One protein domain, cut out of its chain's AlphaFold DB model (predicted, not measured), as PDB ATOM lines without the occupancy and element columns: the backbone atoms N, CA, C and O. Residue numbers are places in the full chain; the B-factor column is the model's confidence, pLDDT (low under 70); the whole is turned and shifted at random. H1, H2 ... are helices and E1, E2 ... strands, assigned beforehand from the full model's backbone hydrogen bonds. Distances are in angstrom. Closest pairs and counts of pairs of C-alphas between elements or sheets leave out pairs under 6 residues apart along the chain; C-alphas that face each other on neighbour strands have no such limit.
ATOM      1  N   ALA A  32     169.617  73.007 121.072       76.06
ATOM      2  CA  ALA A  32     170.031  72.124 122.151       76.06
ATOM      3  C   ALA A  32     169.207  72.476 123.403       76.06
ATOM      4  O   ALA A  32     168.990  73.665 123.657       76.06
ATOM      5  N   PRO A  33     168.740  71.481 124.176       83.94
ATOM      6  CA  PRO A  33     167.917  71.751 125.333       83.94
ATOM      7  C   PRO A  33     168.697  72.584 126.342       83.94
ATOM      8  O   PRO A  33     169.882  72.345 126.591       83.94
ATOM      9  N   ALA A  34     168.020  73.553 126.938       87.00
ATOM     10  CA  ALA A  34     168.617  74.474 127.888       87.00
ATOM     11  C   ALA A  34     167.768  74.549 129.154       87.00
ATOM     12  O   ALA A  34     166.548  74.403 129.116       87.00
ATOM     13  N   PHE A  35     168.425  74.778 130.290       87.69
ATOM     14  CA  PHE A  35     167.727  75.123 131.520       87.69
ATOM     15  C   PHE A  35     167.442  76.621 131.516       87.69
ATOM     16  O   PHE A  35     168.376  77.424 131.486       87.69
ATOM     17  N   LYS A  36     166.160  76.980 131.549       86.06
ATOM     18  CA  LYS A  36     165.687  78.365 131.464       86.06
ATOM     19  C   LYS A  36     165.576  79.030 132.840       86.06
ATOM     20  O   LYS A  36     165.832  80.223 132.971       86.06
ATOM     21  N   GLY A  37     165.244  78.254 133.871       81.50
ATOM     22  CA  GLY A  37     165.070  78.744 135.236       81.50
ATOM     23  C   GLY A  37     164.784  77.628 136.236       81.50
ATOM     24  O   GLY A  37     164.782  76.442 135.890       81.50
ATOM     25  N   VAL A  38     164.532  78.018 137.484       81.38
ATOM     26  CA  VAL A  38     164.112  77.116 138.559       81.38
ATOM     27  C   VAL A  38     162.972  77.745 139.358       81.38
ATOM     28  O   VAL A  38     162.951  78.956 139.573       81.38
ATOM     29  N   SER A  39     162.041  76.919 139.822       83.56
ATOM     30  CA  SER A  39     160.976  77.294 140.750       83.56
ATOM     31  C   SER A  39     160.815  76.258 141.864       83.56
ATOM     32  O   SER A  39     161.402  75.175 141.817       83.56
ATOM     33  N   VAL A  40     160.051  76.593 142.904       77.44
ATOM     34  CA  VAL A  40     159.723  75.684 144.014       77.44
ATOM     35  C   VAL A  40     158.206  75.600 144.150       77.44
ATOM     36  O   VAL A  40     157.544  76.635 144.116       77.44
ATOM     37  N   SER A  41     157.646  74.396 144.325       74.00
ATOM     38  CA  SER A  41     156.238  74.240 144.738       74.00
ATOM     39  C   SER A  41     156.038  74.891 146.112       74.00
ATOM     40  O   SER A  41     156.628  74.452 147.098       74.00
ATOM     41  N   LEU A  42     155.217  75.941 146.172       65.88
ATOM     42  CA  LEU A  42     155.012  76.750 147.382       65.88
ATOM     43  C   LEU A  42     153.831  76.274 148.253       65.88
ATOM     44  O   LEU A  42     153.820  76.529 149.451       65.88
ATOM     45  N   ASN A  43     152.841  75.597 147.660       61.38
ATOM     46  CA  ASN A  43     151.551  75.247 148.279       61.38
ATOM     47  C   ASN A  43     151.289  73.731 148.430       61.38
ATOM     48  O   ASN A  43     150.294  73.338 149.030       61.38
ATOM     49  N   GLU A  44     152.180  72.872 147.929       62.97
ATOM     50  CA  GLU A  44     152.029  71.408 147.980       62.97
ATOM     51  C   GLU A  44     153.066  70.784 148.930       62.97
ATOM     52  O   GLU A  44     152.800  70.549 150.109       62.97
ATOM     53  N   ASN A  45     154.272  70.542 148.411       69.00
ATOM     54  CA  ASN A  45     155.440  69.971 149.077       69.00
ATOM     55  C   ASN A  45     156.706  70.664 148.539       69.00
ATOM     56  O   ASN A  45     156.660  71.297 147.486       69.00
ATOM     57  N   ILE A  46     157.851  70.520 149.217       79.25
ATOM     58  CA  ILE A  46     159.109  71.177 148.816       79.25
ATOM     59  C   ILE A  46     159.728  70.457 147.602       79.25
ATOM     60  O   ILE A  46     160.626  69.623 147.725       79.25
ATOM     61  N   VAL A  47     159.232  70.790 146.412       82.75
ATOM     62  CA  VAL A  47     159.690  70.255 145.122       82.75
ATOM     63  C   VAL A  47     160.410  71.350 144.350       82.75
ATOM     64  O   VAL A  47     159.823  72.395 144.082       82.75
ATOM     65  N   LEU A  48     161.666  71.107 143.973       85.00
ATOM     66  CA  LEU A  48     162.443  72.008 143.118       85.00
ATOM     67  C   LEU A  48     162.193  71.631 141.648       85.00
ATOM     68  O   LEU A  48     162.464  70.496 141.252       85.00
ATOM     69  N   LYS A  49     161.660  72.560 140.855       86.56
ATOM     70  CA  LYS A  49     161.279  72.362 139.450       86.56
ATOM     71  C   LYS A  49     162.236  73.133 138.546       86.56
ATOM     72  O   LYS A  49     162.352  74.345 138.672       86.56
ATOM     73  N   PHE A  50     162.914  72.449 137.634       86.50
ATOM     74  CA  PHE A  50     163.805  73.065 136.651       86.50
ATOM     75  C   PHE A  50     163.070  73.194 135.313       86.50
ATOM     76  O   PHE A  50     162.601  72.189 134.774       86.50
ATOM     77  N   GLU A  51     162.975  74.410 134.777       88.75
ATOM     78  CA  GLU A  51     162.407  74.657 133.446       88.75
ATOM     79  C   GLU A  51     163.426  74.277 132.369       88.75
ATOM     80  O   GLU A  51     164.570  74.738 132.399       88.75
ATOM     81  N   VAL A  52     163.004  73.455 131.410       83.88
ATOM     82  CA  VAL A  52     163.809  72.945 130.299       83.88
ATOM     83  C   VAL A  52     163.142  73.313 128.978       83.88
ATOM     84  O   VAL A  52     162.123  72.737 128.594       83.88
ATOM     85  N   GLU A  53     163.740  74.252 128.253       85.56
ATOM     86  CA  GLU A  53     163.321  74.599 126.895       85.56
ATOM     87  C   GLU A  53     163.978  73.677 125.861       85.56
ATOM     88  O   GLU A  53     165.023  73.072 126.115       85.56
ATOM     89  N   ASN A  54     163.347  73.551 124.688       82.19
ATOM     90  CA  ASN A  54     163.838  72.761 123.552       82.19
ATOM     91  C   ASN A  54     164.173  71.284 123.876       82.19
ATOM     92  O   ASN A  54     164.981  70.644 123.196       82.19
ATOM     93  N   TYR A  55     163.536  70.709 124.905       80.94
ATOM     94  CA  TYR A  55     163.724  69.304 125.260       80.94
ATOM     95  C   TYR A  55     163.314  68.369 124.117       80.94
ATOM     96  O   TYR A  55     162.216  68.459 123.569       80.94
ATOM     97  N   THR A  56     164.211  67.446 123.777       76.50
ATOM     98  CA  THR A  56     164.016  66.428 122.741       76.50
ATOM     99  C   THR A  56     164.322  65.046 123.306       76.50
ATOM    100  O   THR A  56     165.155  64.892 124.202       76.50
ATOM    101  N   GLU A  57     163.642  64.021 122.794       72.38
ATOM    102  CA  GLU A  57     163.880  62.640 123.213       72.38
ATOM    103  C   GLU A  57     165.330  62.204 122.929       72.38
ATOM    104  O   GLU A  57     165.920  62.551 121.903       72.38
ATOM    105  N   GLY A  58     165.906  61.418 123.843       77.31
ATOM    106  CA  GLY A  58     167.276  60.901 123.738       77.31
ATOM    107  C   GLY A  58     168.306  61.567 124.656       77.31
ATOM    108  O   GLY A  58     169.450  61.115 124.687       77.31
ATOM    109  N   TYR A  59     167.922  62.581 125.436       86.12
ATOM    110  CA  TYR A  59     168.720  63.051 126.572       86.12
ATOM    111  C   TYR A  59     168.421  62.231 127.836       86.12
ATOM    112  O   TYR A  59     167.282  61.852 128.096       86.12
ATOM    113  N   THR A  60     169.446  61.978 128.648       90.50
ATOM    114  CA  THR A  60     169.314  61.437 130.006       90.50
ATOM    115  C   THR A  60     169.432  62.576 131.012       90.50
ATOM    116  O   THR A  60     170.433  63.291 131.021       90.50
ATOM    117  N   LEU A  61     168.430  62.731 131.877       93.12
ATOM    118  CA  LEU A  61     168.463  63.672 132.995       93.12
ATOM    119  C   LEU A  61     168.951  62.979 134.274       93.12
ATOM    120  O   LEU A  61     168.408  61.951 134.690       93.12
ATOM    121  N   THR A  62     169.928  63.583 134.944       95.94
ATOM    122  CA  THR A  62     170.322  63.222 136.311       95.94
ATOM    123  C   THR A  62     170.304  64.434 137.234       95.94
ATOM    124  O   THR A  62     170.598  65.560 136.832       95.94
ATOM    125  N   PHE A  63     169.983  64.196 138.504       96.25
ATOM    126  CA  PHE A  63     170.147  65.157 139.586       96.25
ATOM    127  C   PHE A  63     171.234  64.666 140.537       96.25
ATOM    128  O   PHE A  63     171.176  63.533 141.020       96.25
ATOM    129  N   LYS A  64     172.200  65.522 140.870       95.88
ATOM    130  CA  LYS A  64     173.149  65.274 141.960       95.88
ATOM    131  C   LYS A  64     172.772  66.115 143.175       95.88
ATOM    132  O   LYS A  64     172.723  67.338 143.085       95.88
ATOM    133  N   TYR A  65     172.554  65.450 144.306       93.62
ATOM    134  CA  TYR A  65     172.165  66.052 145.584       93.62
ATOM    135  C   TYR A  65     172.819  65.276 146.731       93.62
ATOM    136  O   TYR A  65     172.810  64.045 146.727       93.62
ATOM    137  N   LYS A  66     173.443  65.971 147.692       89.25
ATOM    138  CA  LYS A  66     174.151  65.362 148.841       89.25
ATOM    139  C   LYS A  66     175.084  64.192 148.475       89.25
ATOM    140  O   LYS A  66     175.082  63.142 149.117       89.25
ATOM    141  N   ASN A  67     175.871  64.365 147.411       86.06
ATOM    142  CA  ASN A  67     176.771  63.352 146.832       86.06
ATOM    143  C   ASN A  67     176.110  62.042 146.355       86.06
ATOM    144  O   ASN A  67     176.819  61.090 146.033       86.06
ATOM    145  N   LYS A  68     174.781  62.005 146.240       92.56
ATOM    146  CA  LYS A  68     174.025  60.942 145.572       92.56
ATOM    147  C   LYS A  68     173.560  61.418 144.200       92.56
ATOM    148  O   LYS A  68     173.341  62.611 143.990       92.56
ATOM    149  N   GLU A  69     173.422  60.471 143.281       94.69
ATOM    150  CA  GLU A  69     172.868  60.688 141.949       94.69
ATOM    151  C   GLU A  69     171.475  60.061 141.874       94.69
ATOM    152  O   GLU A  69     171.256  58.945 142.349       94.69
ATOM    153  N   TYR A  70     170.542  60.800 141.288       94.12
ATOM    154  CA  TYR A  70     169.148  60.429 141.099       94.12
ATOM    155  C   TYR A  70     168.837  60.548 139.609       94.12
ATOM    156  O   TYR A  70     169.264  61.505 138.961       94.12
ATOM    157  N   LYS A  71     168.088  59.598 139.051       93.69
ATOM    158  CA  LYS A  71     167.574  59.732 137.683       93.69
ATOM    159  C   LYS A  71     166.370  60.667 137.695       93.69
ATOM    160  O   LYS A  71     165.516  60.530 138.567       93.69
ATOM    161  N   GLY A  72     166.335  61.597 136.751       90.31
ATOM    162  CA  GLY A  72     165.200  62.485 136.525       90.31
ATOM    163  C   GLY A  72     164.479  62.157 135.224       90.31
ATOM    164  O   GLY A  72     164.948  61.359 134.412       90.31
ATOM    165  N   GLU A  73     163.353  62.824 135.019       91.19
ATOM    166  CA  GLU A  73     162.587  62.830 133.776       91.19
ATOM    167  C   GLU A  73     162.167  64.281 133.490       91.19
ATOM    168  O   GLU A  73     161.947  65.045 134.430       91.19
ATOM    169  N   VAL A  74     162.085  64.672 132.215       85.00
ATOM    170  CA  VAL A  74     161.518  65.967 131.805       85.00
ATOM    171  C   VAL A  74     160.118  65.704 131.259       85.00
ATOM    172  O   VAL A  74     159.976  64.980 130.274       85.00
ATOM    173  N   LYS A  75     159.089  66.293 131.873       81.50
ATOM    174  CA  LYS A  75     157.691  66.228 131.415       81.50
ATOM    175  C   LYS A  75     157.192  67.633 131.145       81.50
ATOM    176  O   LYS A  75     157.351  68.504 131.989       81.50
ATOM    177  N   ASN A  76     156.611  67.859 129.969       81.25
ATOM    178  CA  ASN A  76     156.055  69.156 129.563       81.25
ATOM    179  C   ASN A  76     157.038  70.336 129.756       81.25
ATOM    180  O   ASN A  76     156.642  71.424 130.159       81.25
ATOM    181  N   GLY A  77     158.333  70.106 129.502       83.25
ATOM    182  CA  GLY A  77     159.389  71.108 129.707       83.25
ATOM    183  C   GLY A  77     159.788  71.346 131.169       83.25
ATOM    184  O   GLY A  77     160.483  72.314 131.449       83.25
ATOM    185  N   VAL A  78     159.381  70.489 132.110       84.06
ATOM    186  CA  VAL A  78     159.700  70.618 133.540       84.06
ATOM    187  C   VAL A  78     160.372  69.352 134.068       84.06
ATOM    188  O   VAL A  78     159.945  68.230 133.794       84.06
ATOM    189  N   ALA A  79     161.431  69.541 134.846       86.56
ATOM    190  CA  ALA A  79     162.177  68.501 135.539       86.56
ATOM    191  C   ALA A  79     162.032  68.673 137.058       86.56
ATOM    192  O   ALA A  79     162.546  69.636 137.623       86.56
ATOM    193  N   GLU A  80     161.350  67.747 137.730       88.94
ATOM    194  CA  GLU A  80     161.023  67.873 139.158       88.94
ATOM    195  C   GLU A  80     161.968  67.072 140.067       88.94
ATOM    196  O   GLU A  80     162.303  65.918 139.793       88.94
ATOM    197  N   PHE A  81     162.366  67.673 141.192       87.94
ATOM    198  CA  PHE A  81     163.183  67.045 142.227       87.94
ATOM    199  C   PHE A  81     162.534  67.206 143.614       87.94
ATOM    200  O   PHE A  81     162.650  68.243 144.266       87.94
ATOM    201  N   ALA A  82     161.862  66.144 144.071       83.81
ATOM    202  CA  ALA A  82     161.045  66.113 145.293       83.81
ATOM    203  C   ALA A  82     161.754  65.525 146.537       83.81
ATOM    204  O   ALA A  82     161.102  65.157 147.511       83.81
ATOM    205  N   TYR A  83     163.087  65.396 146.518       84.50
ATOM    206  CA  TYR A  83     163.868  64.803 147.620       84.50
ATOM    207  C   TYR A  83     164.554  65.837 148.532       84.50
ATOM    208  O   TYR A  83     165.425  65.470 149.327       84.50
ATOM    209  N   VAL A  84     164.207  67.123 148.421       85.50
ATOM    210  CA  VAL A  84     164.765  68.169 149.289       85.50
ATOM    211  C   VAL A  84     164.065  68.122 150.645       85.50
ATOM    212  O   VAL A  84     162.866  68.345 150.745       85.50
ATOM    213  N   THR A  85     164.817  67.852 151.711       86.94
ATOM    214  CA  THR A  85     164.283  67.896 153.081       86.94
ATOM    215  C   THR A  85     164.470  69.287 153.705       86.94
ATOM    216  O   THR A  85     165.505  69.902 153.439       86.94
ATOM    217  N   PRO A  86     163.589  69.748 154.613       87.94
ATOM    218  CA  PRO A  86     163.679  71.053 155.285       87.94
ATOM    219  C   PRO A  86     165.039  71.355 155.934       87.94
ATOM    220  O   PRO A  86     165.587  72.438 155.770       87.94
ATOM    221  N   GLN A  87     165.674  70.382 156.587       89.12
ATOM    222  CA  GLN A  87     167.006  70.563 157.180       89.12
ATOM    223  C   GLN A  87     168.138  70.756 156.143       89.12
ATOM    224  O   GLN A  87     169.277  71.028 156.504       89.12
ATOM    225  N   TYR A  88     167.849  70.617 154.847       90.19
ATOM    226  CA  TYR A  88     168.813  70.697 153.750       90.19
ATOM    227  C   TYR A  88     168.328  71.621 152.609       90.19
ATOM    228  O   TYR A  88     168.703  71.404 151.458       90.19
ATOM    229  N   LEU A  89     167.539  72.676 152.893       90.81
ATOM    230  CA  LEU A  89     167.130  73.655 151.859       90.81
ATOM    231  C   LEU A  89     168.317  74.402 151.222       90.81
ATOM    232  O   LEU A  89     168.214  74.856 150.084       90.81
ATOM    233  N   GLY A  90     169.432  74.538 151.948       90.38
ATOM    234  CA  GLY A  90     170.673  75.147 151.455       90.38
ATOM    235  C   GLY A  90     171.569  74.218 150.627       90.38
ATOM    236  O   GLY A  90     172.545  74.685 150.047       90.38
ATOM    237  N   GLU A  91     171.268  72.916 150.558       92.19
ATOM    238  CA  GLU A  91     172.031  71.975 149.731       92.19
ATOM    239  C   GLU A  91     171.732  72.200 148.244       92.19
ATOM    240  O   GLU A  91     170.578  72.294 147.825       92.19
ATOM    241  N   THR A  92     172.781  72.267 147.422       94.31
ATOM    242  CA  THR A  92     172.641  72.493 145.978       94.31
ATOM    243  C   THR A  92     172.223  71.214 145.252       94.31
ATOM    244  O   THR A  92     172.907  70.190 145.319       94.31
ATOM    245  N   VAL A  93     171.142  71.300 144.481       94.38
ATOM    246  CA  VAL A  93     170.738  70.304 143.488       94.38
ATOM    247  C   VAL A  93     171.386  70.676 142.154       94.38
ATOM    248  O   VAL A  93     171.236  71.789 141.656       94.38
ATOM    249  N   THR A  94     172.135  69.744 141.566       95.88
ATOM    250  CA  THR A  94     172.732  69.899 140.230       95.88
ATOM    251  C   THR A  94     171.943  69.064 139.226       95.88
ATOM    252  O   THR A  94     172.089  67.844 139.226       95.88
ATOM    253  N   ALA A  95     171.132  69.699 138.382       95.19
ATOM    254  CA  ALA A  95     170.449  69.049 137.265       95.19
ATOM    255  C   ALA A  95     171.393  68.974 136.054       95.19
ATOM    256  O   ALA A  95     172.051  69.958 135.721       95.19
ATOM    257  N   THR A  96     171.502  67.809 135.412       95.50
ATOM    258  CA  THR A  96     172.388  67.588 134.257       95.50
ATOM    259  C   THR A  96     171.675  66.800 133.165       95.50
ATOM    260  O   THR A  96     171.225  65.683 133.405       95.50
ATOM    261  N   LEU A  97     171.614  67.362 131.958       93.75
ATOM    262  CA  LEU A  97     171.180  66.680 130.740       93.75
ATOM    263  C   LEU A  97     172.411  66.170 129.985       93.75
ATOM    264  O   LEU A  97     173.346  66.930 129.719       93.75
ATOM    265  N   THR A  98     172.414  64.887 129.632       91.88
ATOM    266  CA  THR A  98     173.498  64.228 128.889       91.88
ATOM    267  C   THR A  98     172.971  63.506 127.656       91.88
ATOM    268  O   THR A  98     171.863  62.976 127.659       91.88
ATOM    269  N   LYS A  99     173.778  63.468 126.594       89.62
ATOM    270  CA  LYS A  99     173.499  62.726 125.362       89.62
ATOM    271  C   LYS A  99     174.819  62.275 124.743       89.62
ATOM    272  O   LYS A  99     175.822  62.982 124.839       89.62
ATOM    273  N   ASP A 100     174.840  61.077 124.165       84.19
ATOM    274  CA  ASP A 100     176.082  60.440 123.721       84.19
ATOM    275  C   ASP A 100     176.809  61.265 122.649       84.19
ATOM    276  O   ASP A 100     176.264  61.573 121.592       84.19
ATOM    277  N   GLY A 101     178.074  61.600 122.923       77.44
ATOM    278  CA  GLY A 101     178.916  62.416 122.042       77.44
ATOM    279  C   GLY A 101     178.698  63.930 122.145       77.44
ATOM    280  O   GLY A 101     179.415  64.676 121.478       77.44
ATOM    281  N   GLU A 102     177.769  64.394 122.984       85.19
ATOM    282  CA  GLU A 102     177.458  65.813 123.187       85.19
ATOM    283  C   GLU A 102     177.943  66.312 124.564       85.19
ATOM    284  O   GLU A 102     178.197  65.534 125.487       85.19
ATOM    285  N   THR A 103     178.122  67.628 124.706       87.50
ATOM    286  CA  THR A 103     178.571  68.234 125.971       87.50
ATOM    287  C   THR A 103     177.420  68.255 126.985       87.50
ATOM    288  O   THR A 103     176.353  68.765 126.644       87.50
ATOM    289  N   PRO A 104     177.611  67.784 128.233       91.00
ATOM    290  CA  PRO A 104     176.585  67.866 129.269       91.00
ATOM    291  C   PRO A 104     176.117  69.301 129.537       91.00
ATOM    292  O   PRO A 104     176.933  70.186 129.806       91.00
ATOM    293  N   ILE A 105     174.803  69.512 129.544       92.69
ATOM    294  CA  ILE A 105     174.176  70.777 129.948       92.69
ATOM    295  C   ILE A 105     173.857  70.668 131.438       92.69
ATOM    296  O   ILE A 105     173.233  69.702 131.866       92.69
ATOM    297  N   THR A 106     174.314  71.622 132.252       93.62
ATOM    298  CA  THR A 106     174.193  71.562 133.719       93.62
ATOM    299  C   THR A 106     173.620  72.857 134.279       93.62
ATOM    300  O   THR A 106     174.128  73.930 133.965       93.62
ATOM    301  N   TYR A 107     172.643  72.747 135.178       94.44
ATOM    302  CA  TYR A 107     172.130  73.850 135.992       94.44
ATOM    303  C   TYR A 107     172.228  73.495 137.479       94.44
ATOM    304  O   TYR A 107     172.228  72.319 137.857       94.44
ATOM    305  N   LYS A 108     172.384  74.504 138.335       94.12
ATOM    306  CA  LYS A 108     172.626  74.326 139.769       94.12
ATOM    307  C   LYS A 108     171.849  75.352 140.555       94.12
ATOM    308  O   LYS A 108     172.096  76.539 140.373       94.12
ATOM    309  N   ASP A 109     171.008  74.890 141.471       93.12
ATOM    310  CA  ASP A 109     170.400  75.788 142.442       93.12
ATOM    311  C   ASP A 109     170.028  75.087 143.753       93.12
ATOM    312  O   ASP A 109     170.253  73.890 143.926       93.12
ATOM    313  N   SER A 110     169.492  75.845 144.703       91.56
ATOM    314  CA  SER A 110     168.984  75.364 145.987       91.56
ATOM    315  C   SER A 110     167.632  76.000 146.297       91.56
ATOM    316  O   SER A 110     167.333  77.102 145.833       91.56
ATOM    317  N   VAL A 111     166.835  75.342 147.141       90.25
ATOM    318  CA  VAL A 111     165.575  75.928 147.623       90.25
ATOM    319  C   VAL A 111     165.857  77.228 148.384       90.25
ATOM    320  O   VAL A 111     165.150  78.206 148.168       90.25
ATOM    321  N   LYS A 112     166.935  77.293 149.186       93.88
ATOM    322  CA  LYS A 112     167.368  78.528 149.867       93.88
ATOM    323  C   LYS A 112     167.454  79.704 148.888       93.88
ATOM    324  O   LYS A 112     166.794  80.712 149.111       93.88
ATOM    325  N   ASN A 113     168.245  79.587 147.821       91.62
ATOM    326  CA  ASN A 113     168.461  80.686 146.873       91.62
ATOM    327  C   ASN A 113     167.150  81.177 146.247       91.62
ATOM    328  O   ASN A 113     166.901  82.381 146.224       91.62
ATOM    329  N   TYR A 114     166.302  80.249 145.793       91.25
ATOM    330  CA  TYR A 114     165.007  80.589 145.210       91.25
ATOM    331  C   TYR A 114     164.118  81.351 146.206       91.25
ATOM    332  O   TYR A 114     163.589  82.409 145.872       91.25
ATOM    333  N   LEU A 115     164.027  80.887 147.457       91.50
ATOM    334  CA  LEU A 115     163.264  81.580 148.499       91.50
ATOM    335  C   LEU A 115     163.828  82.982 148.786       91.50
ATOM    336  O   LEU A 115     163.056  83.931 148.875       91.50
ATOM    337  N   TYR A 116     165.154  83.163 148.842       90.38
ATOM    338  CA  TYR A 116     165.751  84.502 148.975       90.38
ATOM    339  C   TYR A 116     165.422  85.426 147.797       90.38
ATOM    340  O   TYR A 116     165.198  86.619 148.016       90.38
ATOM    341  N   ASN A 117     165.354  84.900 146.570       88.31
ATOM    342  CA  ASN A 117     164.927  85.673 145.404       88.31
ATOM    343  C   ASN A 117     163.457  86.105 145.535       88.31
ATOM    344  O   ASN A 117     163.151  87.266 145.273       88.31
ATOM    345  N   LEU A 118     162.564  85.234 146.026       87.88
ATOM    346  CA  LEU A 118     161.162  85.587 146.297       87.88
ATOM    347  C   LEU A 118     161.020  86.636 147.413       87.88
ATOM    348  O   LEU A 118     160.296  87.620 147.248       87.88
ATOM    349  N   VAL A 119     161.750  86.488 148.524       89.50
ATOM    350  CA  VAL A 119     161.782  87.482 149.613       89.50
ATOM    351  C   VAL A 119     162.232  88.851 149.091       89.50
ATOM    352  O   VAL A 119     161.656  89.880 149.453       89.50
ATOM    353  N   ARG A 120     163.210  88.873 148.182       90.81
ATOM    354  CA  ARG A 120     163.793  90.089 147.588       90.81
ATOM    355  C   ARG A 120     163.099  90.559 146.310       90.81
ATOM    356  O   ARG A 120     163.479  91.597 145.782       90.81
ATOM    357  N   ALA A 121     162.054  89.864 145.860       79.50
ATOM    358  CA  ALA A 121     161.323  90.188 144.641       79.50
ATOM    359  C   ALA A 121     160.811  91.637 144.649       79.50
ATOM    360  O   ALA A 121     160.147  92.075 145.597       79.50
ATOM    361  N   GLU A 122     161.086  92.375 143.578       79.00
ATOM    362  CA  GLU A 122     160.524  93.702 143.356       79.00
ATOM    363  C   GLU A 122     159.318  93.608 142.419       79.00
ATOM    364  O   GLU A 122     159.345  92.878 141.431       79.00
ATOM    365  N   LYS A 123     158.272  94.404 142.672       68.06
ATOM    366  CA  LYS A 123     157.099  94.484 141.781       68.06
ATOM    367  C   LYS A 123     157.436  95.036 140.383       68.06
ATOM    368  O   LYS A 123     156.647  94.929 139.460       68.06
ATOM    369  N   THR A 124     158.597  95.653 140.222       71.31
ATOM    370  CA  THR A 124     159.149  96.125 138.945       71.31
ATOM    371  C   THR A 124     159.722  95.005 138.076       71.31
ATOM    372  O   THR A 124     159.956  95.240 136.894       71.31
ATOM    373  N   ALA A 125     159.963  93.810 138.625       65.31
ATOM    374  CA  ALA A 125     160.448  92.673 137.854       65.31
ATOM    375  C   ALA A 125     159.333  92.077 136.981       65.31
ATOM    376  O   ALA A 125     158.188  91.947 137.415       65.31
ATOM    377  N   GLU A 126     159.691  91.674 135.760       68.81
ATOM    378  CA  GLU A 126     158.764  91.177 134.728       68.81
ATOM    379  C   GLU A 126     157.900  89.996 135.210       68.81
ATOM    380  O   GLU A 126     156.721  89.925 134.879       68.81
ATOM    381  N   GLU A 127     158.460  89.124 136.053       65.75
ATOM    382  CA  GLU A 127     157.798  87.950 136.647       65.75
ATOM    383  C   GLU A 127     156.726  88.305 137.700       65.75
ATOM    384  O   GLU A 127     155.829  87.505 137.966       65.75
ATOM    385  N   PHE A 128     156.801  89.498 138.306       68.31
ATOM    386  CA  PHE A 128     155.971  89.902 139.452       68.31
ATOM    387  C   PHE A 128     155.166  91.190 139.226       68.31
ATOM    388  O   PHE A 128     154.401  91.591 140.106       68.31
ATOM    389  N   LYS A 129     155.298  91.848 138.068       64.69
ATOM    390  CA  LYS A 129     154.595  93.109 137.756       64.69
ATOM    391  C   LYS A 129     153.072  92.999 137.859       64.69
ATOM    392  O   LYS A 129     152.425  93.905 138.388       64.69
ATOM    393  N   ASP A 130     152.537  91.852 137.448       62.88
ATOM    394  CA  ASP A 130     151.104  91.558 137.418       62.88
ATOM    395  C   ASP A 130     150.589  90.993 138.757       62.88
ATOM    396  O   ASP A 130     149.391  90.759 138.927       62.88
ATOM    397  N   PHE A 131     151.459  90.801 139.760       61.12
ATOM    398  CA  PHE A 131     151.024  90.379 141.093       61.12
ATOM    399  C   PHE A 131     150.324  91.536 141.820       61.12
ATOM    400  O   PHE A 131     150.818  92.670 141.894       61.12
ATOM    401  N   SER A 132     149.192  91.239 142.461       65.44
ATOM    402  CA  SER A 132     148.599  92.148 143.443       65.44
ATOM    403  C   SER A 132     149.578  92.366 144.609       65.44
ATOM    404  O   SER A 132     150.409  91.510 144.915       65.44
ATOM    405  N   ASN A 133     149.495  93.517 145.285       65.25
ATOM    406  CA  ASN A 133     150.381  93.784 146.427       65.25
ATOM    407  C   ASN A 133     150.159  92.764 147.560       65.25
ATOM    408  O   ASN A 133     151.118  92.394 148.229       65.25
ATOM    409  N   ALA A 134     148.923  92.277 147.731       68.75
ATOM    410  CA  ALA A 134     148.584  91.218 148.677       68.75
ATOM    411  C   ALA A 134     149.238  89.878 148.297       68.75
ATOM    412  O   ALA A 134     149.882  89.264 149.141       68.75
ATOM    413  N   LYS A 135     149.165  89.469 147.020       73.38
ATOM    414  CA  LYS A 135     149.818  88.249 146.514       73.38
ATOM    415  C   LYS A 135     151.334  88.309 146.684       73.38
ATOM    416  O   LYS A 135     151.937  87.347 147.147       73.38
ATOM    417  N   LEU A 136     151.947  89.452 146.366       74.06
ATOM    418  CA  LEU A 136     153.387  89.664 146.526       74.06
ATOM    419  C   LEU A 136     153.819  89.668 148.004       74.06
ATOM    420  O   LEU A 136     154.878  89.136 148.327       74.06
ATOM    421  N   ALA A 137     153.012  90.240 148.904       78.81
ATOM    422  CA  ALA A 137     153.271  90.198 150.343       78.81
ATOM    423  C   ALA A 137     153.158  88.768 150.894       78.81
ATOM    424  O   ALA A 137     154.094  88.291 151.529       78.81
ATOM    425  N   ALA A 138     152.073  88.054 150.575       80.00
ATOM    426  CA  ALA A 138     151.869  86.674 151.007       80.00
ATOM    427  C   ALA A 138     152.959  85.726 150.468       80.00
ATOM    428  O   ALA A 138     153.443  84.875 151.205       80.00
ATOM    429  N   MET A 139     153.426  85.931 149.228       85.69
ATOM    430  CA  MET A 139     154.569  85.207 148.656       85.69
ATOM    431  C   MET A 139     155.861  85.419 149.459       85.69
ATOM    432  O   MET A 139     156.614  84.473 149.677       85.69
ATOM    433  N   LYS A 140     156.127  86.654 149.909       89.12
ATOM    434  CA  LYS A 140     157.306  86.982 150.728       89.12
ATOM    435  C   LYS A 140     157.207  86.371 152.124       89.12
ATOM    436  O   LYS A 140     158.176  85.765 152.567       89.12
ATOM    437  N   THR A 141     156.049  86.479 152.777       90.75
ATOM    438  CA  THR A 141     155.768  85.827 154.066       90.75
ATOM    439  C   THR A 141     155.964  84.315 153.978       90.75
ATOM    440  O   THR A 141     156.724  83.755 154.762       90.75
ATOM    441  N   LEU A 142     155.394  83.675 152.954       91.00
ATOM    442  CA  LEU A 142     155.573  82.249 152.687       91.00
ATOM    443  C   LEU A 142     157.044  81.870 152.479       91.00
ATOM    444  O   LEU A 142     157.534  80.914 153.079       91.00
ATOM    445  N   ALA A 143     157.780  82.642 151.678       91.94
ATOM    446  CA  ALA A 143     159.193  82.377 151.444       91.94
ATOM    447  C   ALA A 143     160.051  82.524 152.717       91.94
ATOM    448  O   ALA A 143     160.999  81.760 152.901       91.94
ATOM    449  N   VAL A 144     159.703  83.452 153.618       94.94
ATOM    450  CA  VAL A 144     160.344  83.573 154.937       94.94
ATOM    451  C   VAL A 144     159.974  82.401 155.844       94.94
ATOM    452  O   VAL A 144     160.878  81.778 156.390       94.94
ATOM    453  N   ASP A 145     158.700  82.026 155.958       95.06
ATOM    454  CA  ASP A 145     158.278  80.901 156.805       95.06
ATOM    455  C   ASP A 145     158.883  79.561 156.351       95.06
ATOM    456  O   ASP A 145     159.255  78.736 157.184       95.06
ATOM    457  N   MET A 146     159.073  79.351 155.044       93.00
ATOM    458  CA  MET A 146     159.814  78.195 154.519       93.00
ATOM    459  C   MET A 146     161.295  78.208 154.941       93.00
ATOM    460  O   MET A 146     161.854  77.152 155.257       93.00
ATOM    461  N   LEU A 147     161.938  79.382 154.982       95.12
ATOM    462  CA  LEU A 147     163.308  79.535 155.486       95.12
ATOM    463  C   LEU A 147     163.383  79.327 157.008       95.12
ATOM    464  O   LEU A 147     164.296  78.646 157.472       95.12
ATOM    465  N   GLU A 148     162.423  79.843 157.778       95.00
ATOM    466  CA  GLU A 148     162.320  79.624 159.228       95.00
ATOM    467  C   GLU A 148     162.043  78.147 159.563       95.00
ATOM    468  O   GLU A 148     162.668  77.584 160.464       95.00
ATOM    469  N   TYR A 149     161.190  77.462 158.791       93.12
ATOM    470  CA  TYR A 149     160.976  76.017 158.914       93.12
ATOM    471  C   TYR A 149     162.249  75.222 158.612       93.12
ATOM    472  O   TYR A 149     162.608  74.320 159.374       93.12
ATOM    473  N   GLY A 150     162.980  75.586 157.553       92.94
ATOM    474  CA  GLY A 150     164.275  74.982 157.253       92.94
ATOM    475  C   GLY A 150     165.297  75.192 158.376       92.94
ATOM    476  O   GLY A 150     165.964  74.243 158.784       92.94
ATOM    477  N   ALA A 151     165.371  76.402 158.937       93.31
ATOM    478  CA  ALA A 151     166.258  76.734 160.049       93.31
ATOM    479  C   ALA A 151     165.915  75.926 161.315       93.31
ATOM    480  O   ALA A 151     166.784  75.247 161.863       93.31
ATOM    481  N   ALA A 152     164.640  75.885 161.713       92.75
ATOM    482  CA  ALA A 152     164.178  75.085 162.848       92.75
ATOM    483  C   ALA A 152     164.410  73.573 162.642       92.75
ATOM    484  O   ALA A 152     164.713  72.851 163.593       92.75
ATOM    485  N   ALA A 153     164.311  73.076 161.404       91.62
ATOM    486  CA  ALA A 153     164.638  71.691 161.068       91.62
ATOM    487  C   ALA A 153     166.148  71.402 161.148       91.62
ATOM    488  O   ALA A 153     166.534  70.331 161.622       91.62
ATOM    489  N   GLN A 154     167.008  72.346 160.747       91.44
ATOM    490  CA  GLN A 154     168.456  72.239 160.942       91.44
ATOM    491  C   GLN A 154     168.816  72.192 162.433       91.44
ATOM    492  O   GLN A 154     169.466  71.240 162.863       91.44
ATOM    493  N   GLU A 155     168.321  73.141 163.237       90.94
ATOM    494  CA  GLU A 155     168.518  73.151 164.698       90.94
ATOM    495  C   GLU A 155     168.020  71.871 165.362       90.94
ATOM    496  O   GLU A 155     168.617  71.385 166.322       90.94
ATOM    497  N   LYS A 156     166.936  71.290 164.841       89.50
ATOM    498  CA  LYS A 156     166.352  70.079 165.405       89.50
ATOM    499  C   LYS A 156     167.127  68.803 165.068       89.50
ATOM    500  O   LYS A 156     167.245  67.930 165.933       89.50
ATOM    501  N   TYR A 157     167.569  68.654 163.819       88.44
ATOM    502  CA  TYR A 157     168.043  67.372 163.281       88.44
ATOM    503  C   TYR A 157     169.537  67.331 162.946       88.44
ATOM    504  O   TYR A 157     170.078  66.233 162.841       88.44
ATOM    505  N   LEU A 158     170.200  68.484 162.811       87.56
ATOM    506  CA  LEU A 158     171.639  68.604 162.525       87.56
ATOM    507  C   LEU A 158     172.442  69.150 163.716       87.56
ATOM    508  O   LEU A 158     173.617  69.477 163.571       87.56
ATOM    509  N   ALA A 159     171.821  69.253 164.897       66.62
ATOM    510  CA  ALA A 159     172.448  69.728 166.129       66.62
ATOM    511  C   ALA A 159     173.782  69.008 166.416       66.62
ATOM    512  O   ALA A 159     173.799  67.864 166.873       66.62
ATOM    513  N   GLY A 160     174.897  69.700 166.165       60.78
ATOM    514  CA  GLY A 160     176.259  69.170 166.302       60.78
ATOM    515  C   GLY A 160     177.127  69.291 165.045       60.78
ATOM    516  O   GLY A 160     178.342  69.141 165.154       60.78
ATOM    517  N   GLU A 161     176.550  69.592 163.880       68.50
ATOM    518  CA  GLU A 161     177.294  69.955 162.664       68.50
ATOM    519  C   GLU A 161     177.500  71.484 162.588       68.50
ATOM    520  O   GLU A 161     176.614  72.255 162.959       68.50
ATOM    521  N   GLU A 162     178.656  71.951 162.096       67.00
ATOM    522  CA  GLU A 162     178.875  73.378 161.791       67.00
ATOM    523  C   GLU A 162     178.165  73.748 160.478       67.00
ATOM    524  O   GLU A 162     178.768  73.758 159.404       67.00
ATOM    525  N   TYR A 163     176.868  74.051 160.557       72.69
ATOM    526  CA  TYR A 163     176.095  74.601 159.445       72.69
ATOM    527  C   TYR A 163     175.712  76.064 159.715       72.69
ATOM    528  O   TYR A 163     175.393  76.459 160.836       72.69
ATOM    529  N   THR A 164     175.684  76.877 158.660       85.81
ATOM    530  CA  THR A 164     175.008  78.180 158.695       85.81
ATOM    531  C   THR A 164     173.509  77.948 158.518       85.81
ATOM    532  O   THR A 164     173.106  77.265 157.572       85.81
ATOM    533  N   LEU A 165     172.681  78.507 159.408       92.19
ATOM    534  CA  LEU A 165     171.221  78.425 159.297       92.19
ATOM    535  C   LEU A 165     170.748  78.963 157.938       92.19
ATOM    536  O   LEU A 165     171.253  79.979 157.449       92.19
ATOM    537  N   VAL A 166     169.765  78.311 157.316       93.38
ATOM    538  CA  VAL A 166     169.280  78.724 155.988       93.38
ATOM    539  C   VAL A 166     168.663  80.122 155.985       93.38
ATOM    540  O   VAL A 166     168.769  80.783 154.961       93.38
ATOM    541  N   ASN A 167     168.123  80.602 157.110       94.12
ATOM    542  CA  ASN A 167     167.578  81.954 157.300       94.12
ATOM    543  C   ASN A 167     168.616  83.003 157.773       94.12
ATOM    544  O   ASN A 167     168.262  84.167 157.984       94.12
ATOM    545  N   ALA A 168     169.889  82.628 157.971       92.50
ATOM    546  CA  ALA A 168     170.889  83.488 158.618       92.50
ATOM    547  C   ALA A 168     171.102  84.830 157.897       92.50
ATOM    548  O   ALA A 168     171.288  85.856 158.552       92.50
ATOM    549  N   ASP A 169     171.014  84.829 156.563       93.50
ATOM    550  CA  ASP A 169     171.254  85.993 155.703       93.50
ATOM    551  C   ASP A 169     170.000  86.872 155.500       93.50
ATOM    552  O   ASP A 169     170.006  87.762 154.644       93.50
ATOM    553  N   LEU A 170     168.898  86.607 156.225       92.44
ATOM    554  CA  LEU A 170     167.729  87.497 156.247       92.44
ATOM    555  C   LEU A 170     168.017  88.711 157.146       92.44
ATOM    556  O   LEU A 170     168.382  88.578 158.319       92.44
ATOM    557  N   THR A 171     167.797  89.904 156.605       91.88
ATOM    558  CA  THR A 171     167.802  91.168 157.349       91.88
ATOM    559  C   THR A 171     166.626  91.245 158.327       91.88
ATOM    560  O   THR A 171     165.631  90.538 158.187       91.88
ATOM    561  N   ASN A 172     166.688  92.157 159.301       86.00
ATOM    562  CA  ASN A 172     165.591  92.357 160.259       86.00
ATOM    563  C   ASN A 172     164.267  92.772 159.588       86.00
ATOM    564  O   ASN A 172     163.206  92.457 160.114       86.00
ATOM    565  N   VAL A 173     164.325  93.463 158.441       83.31
ATOM    566  CA  VAL A 173     163.131  93.842 157.664       83.31
ATOM    567  C   VAL A 173     162.545  92.628 156.950       83.31
ATOM    568  O   VAL A 173     161.336  92.445 156.962       83.31
ATOM    569  N   GLU A 174     163.390  91.767 156.377       86.81
ATOM    570  CA  GLU A 174     162.934  90.528 155.739       86.81
ATOM    571  C   GLU A 174     162.353  89.548 156.772       86.81
ATOM    572  O   GLU A 174     161.283  88.997 156.549       86.81
ATOM    573  N   LYS A 175     162.988  89.394 157.944       84.25
ATOM    574  CA  LYS A 175     162.469  88.562 159.050       84.25
ATOM    575  C   LYS A 175     161.106  89.029 159.568       84.25
ATOM    576  O   LYS A 175     160.323  88.203 160.021       84.25
ATOM    577  N   ALA A 176     160.800  90.323 159.469       85.06
ATOM    578  CA  ALA A 176     159.506  90.873 159.868       85.06
ATOM    579  C   ALA A 176     158.342  90.492 158.926       85.06
ATOM    580  O   ALA A 176     157.203  90.839 159.224       85.06
ATOM    581  N   TYR A 177     158.595  89.787 157.812       84.06
ATOM    582  CA  TYR A 177     157.534  89.177 157.001       84.06
ATOM    583  C   TYR A 177     157.037  87.825 157.536       84.06
ATOM    584  O   TYR A 177     156.020  87.357 157.034       84.06
ATOM    585  N   ALA A 178     157.736  87.185 158.482       86.69
ATOM    586  CA  ALA A 178     157.359  85.875 159.023       86.69
ATOM    587  C   ALA A 178     155.958  85.899 159.663       86.69
ATOM    588  O   ALA A 178     155.559  86.909 160.244       86.69
ATOM    589  N   THR A 179     155.224  84.787 159.599       91.25
ATOM    590  CA  THR A 179     153.900  84.699 160.232       91.25
ATOM    591  C   THR A 179     154.036  84.694 161.758       91.25
ATOM    592  O   THR A 179     154.795  83.907 162.328       91.25
ATOM    593  N   ASP A 180     153.260  85.526 162.455       88.81
ATOM    594  CA  ASP A 180     153.143  85.450 163.912       88.81
ATOM    595  C   ASP A 180     152.424  84.155 164.312       88.81
ATOM    596  O   ASP A 180     151.285  83.893 163.913       88.81
ATOM    597  N   PHE A 181     153.084  83.323 165.125       91.44
ATOM    598  CA  PHE A 181     152.508  82.051 165.552       91.44
ATOM    599  C   PHE A 181     151.264  82.270 166.423       91.44
ATOM    600  O   PHE A 181     151.355  82.733 167.563       91.44
ATOM    601  N   VAL A 309     150.020  78.069 157.435       87.00
ATOM    602  CA  VAL A 309     149.205  79.290 157.445       87.00
ATOM    603  C   VAL A 309     149.564  80.215 156.280       87.00
ATOM    604  O   VAL A 309     148.663  80.692 155.592       87.00
ATOM    605  N   SER A 310     150.849  80.448 156.008       87.94
ATOM    606  CA  SER A 310     151.271  81.324 154.913       87.94
ATOM    607  C   SER A 310     151.150  80.688 153.534       87.94
ATOM    608  O   SER A 310     150.870  81.411 152.579       87.94
ATOM    609  N   ALA A 311     151.251  79.361 153.408       82.75
ATOM    610  CA  ALA A 311     150.920  78.668 152.165       82.75
ATOM    611  C   ALA A 311     149.439  78.855 151.830       82.75
ATOM    612  O   ALA A 311     149.109  79.232 150.706       82.75
ATOM    613  N   LYS A 312     148.553  78.692 152.825       81.19
ATOM    614  CA  LYS A 312     147.119  78.947 152.655       81.19
ATOM    615  C   LYS A 312     146.830  80.424 152.377       81.19
ATOM    616  O   LYS A 312     146.034  80.727 151.499       81.19
ATOM    617  N   ALA A 313     147.513  81.352 153.048       76.25
ATOM    618  CA  ALA A 313     147.351  82.785 152.797       76.25
ATOM    619  C   ALA A 313     147.846  83.210 151.402       76.25
ATOM    620  O   ALA A 313     147.215  84.052 150.765       76.25
ATOM    621  N   PHE A 314     148.946  82.635 150.902       74.69
ATOM    622  CA  PHE A 314     149.439  82.873 149.541       74.69
ATOM    623  C   PHE A 314     148.532  82.254 148.482       74.69
ATOM    624  O   PHE A 314     148.288  82.897 147.462       74.69
ATOM    625  N   GLU A 315     148.000  81.057 148.743       69.75
ATOM    626  CA  GLU A 315     146.934  80.463 147.944       69.75
ATOM    627  C   GLU A 315     145.743  81.427 147.884       69.75
ATOM    628  O   GLU A 315     145.460  81.938 146.813       69.75
ATOM    629  N   THR A 316     145.119  81.800 149.008       62.09
ATOM    630  CA  THR A 316     143.975  82.736 149.036       62.09
ATOM    631  C   THR A 316     144.280  84.093 148.381       62.09
ATOM    632  O   THR A 316     143.464  84.614 147.620       62.09
ATOM    633  N   ALA A 317     145.467  84.666 148.605       55.19
ATOM    634  CA  ALA A 317     145.899  85.912 147.962       55.19
ATOM    635  C   ALA A 317     146.219  85.746 146.463       55.19
ATOM    636  O   ALA A 317     146.355  86.736 145.736       55.19
ATOM    637  N   GLY A 318     146.337  84.509 145.984       43.03
ATOM    638  CA  GLY A 318     146.670  84.139 144.619       43.03
ATOM    639  C   GLY A 318     145.572  84.385 143.583       43.03
ATOM    640  O   GLY A 318     145.865  84.248 142.391       43.03
ATOM    641  N   ASN A 319     144.376  84.797 144.021       33.28
ATOM    642  CA  ASN A 319     143.172  83.960 143.946       33.28
ATOM    643  C   ASN A 319     143.400  82.638 144.686       33.28
ATOM    644  O   ASN A 319     144.291  81.886 144.285       33.28
ATOM    645  N   GLY A 320     142.556  82.333 145.679       23.34
ATOM    646  CA  GLY A 320     142.452  80.976 146.216       23.34
ATOM    647  C   GLY A 320     142.261  79.953 145.099       23.34
ATOM    648  O   GLY A 320     141.951  80.309 143.954       23.34
ATOM    649  N   HIS A 321     142.371  78.663 145.426       22.58
ATOM    650  CA  HIS A 321     141.726  77.661 144.576       22.58
ATOM    651  C   HIS A 321     140.305  78.141 144.235       22.58
ATOM    652  O   HIS A 321     139.652  78.739 145.089       22.58
ATOM    653  N   ALA A 322     139.860  77.938 142.989       25.92
ATOM    654  CA  ALA A 322     138.599  78.464 142.450       25.92
ATOM    655  C   ALA A 322     137.364  77.734 143.026       25.92
ATOM    656  O   ALA A 322     136.542  77.194 142.295       25.92
ATOM    657  N   TYR A 323     137.307  77.696 144.357       26.55
ATOM    658  CA  TYR A 323     136.459  76.913 145.243       26.55
ATOM    659  C   TYR A 323     136.226  77.682 146.558       26.55
ATOM    660  O   TYR A 323     136.248  77.099 147.639       26.55
ATOM    661  N   ASP A 324     135.968  78.990 146.469       23.86
ATOM    662  CA  ASP A 324     135.011  79.598 147.398       23.86
ATOM    663  C   ASP A 324     133.619  79.363 146.790       23.86
ATOM    664  O   ASP A 324     133.348  79.740 145.649       23.86
TER     665      ASP A 324
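What this domain is: This is residues 32 to 181 and 309 to 324 of the 839 residues of an uncharacterized protein of Clostridiales bacterium (UniProt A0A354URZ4). A small sandwich of two antiparallel sheets, four strands over three, has a layer of helices across one end. H1 sits between the sandwich and the long helix H2, and H4 packs on H2 on the side away from H1, with the short H3 near H2. The printed part has 166 residues with seven named strands followed by four named helices, E1 E2 E3 E4 E5 E6 E7 H1 H2 H3 H4, and the class is mixed, helices and strands. The sheets run E4 E3 E6 E7 and E1 E2 E5. The whole is compact, with a radius of gyration of the C-alphas of 17.2 A and spans of 54 by 44 by 30 A.

Where its parts are: E1, residues 34 to 40, begins at C-alpha 34 at (168.617, 74.474, 127.888) and is 18.5 A long. E2, residues 48 to 53, measures 16.5 A, and E3, residues 60 to 65, also 16.5 A. E4 holds residues 68 to 72 and E5 residues 78 to 81. E6, residues 93 to 98, is 16.1 A long, and E7, residues 105 to 109, is 14.0 A. H1, residues 111 to 119, measures 12.3 A. H2, residues 133 to 157, is the longest helix, 36.0 A from C-alpha 133 at (150.381, 93.784, 146.427) to C-alpha 157. H3 has the four residues 172 to 175. H4, residues 309 to 317, is 12.0 A long and ends at C-alpha 317 at (145.899, 85.912, 147.962).

How they stand to each other: In the sheet E4 E3 E6 E7, which is strongly twisted, E4 and E7 are the edge strands. E3 and E4 form a hairpin, with N 63 and O 70 at 2.8 A. E3 and E6 are antiparallel, with N 62 and O 96 at 2.9 A, and the hairpin E6 and E7 has N 95 and O 107 at 2.9 A. In the other sheet, the hairpin E1 and E2 has N 36 and O 51 at 2.9 A, and E2 and E5 are antiparallel, with N 50 and O 79 at 2.8 A. The two sheets form a sandwich, two sheets face to face, 10.5 A centre to centre, with their best planes 13 degrees apart and the strands at 29 degrees. The C-alphas of Phe 35 and Tyr 107 are the closest of E1 and E7, at 6.4 A. H1 is on the sheet E1 E2 E5 but only grazes it, with residues 111 to 118. H1 and H2 form a helical hairpin and touch, with C-alphas 119 and 140 closest at 4.6 A; their tilt of 33 degrees, opposite ways, is shallow, only just short of steep. H2 touches H1 with residues 139 to 147 alone. H2 touches H4 with residues 134 to 145 alone, C-alphas 138 and 314 being closest at 4.7 A, at a shallow tilt of 19 degrees, opposite ways. H3 is close to H2 but not clearly touching, with C-alphas 144 and 175 closest at 6.8 A. H1 and H4 are apart. In H1, H2 and H4 every O i to N i+4 pair is within hydrogen-bond range; H3 is too short for such a pair.

The domain as a whole: The two C-alphas farthest apart, those of Gly 101 and Phe 181, are 54.6 A apart. Residues 182 to 308 are not printed, and C-alphas 181 and 309 are 9.2 A apart across the cut. Of the links that are printed whole, E5 to E6, H1 to H2 and H2 to H3 are long. The mean pLDDT of the printed part is 82.2; it is under 70 at residues 42 to 45, 123, 125 to 134, 159 to 162 and 315 to 324.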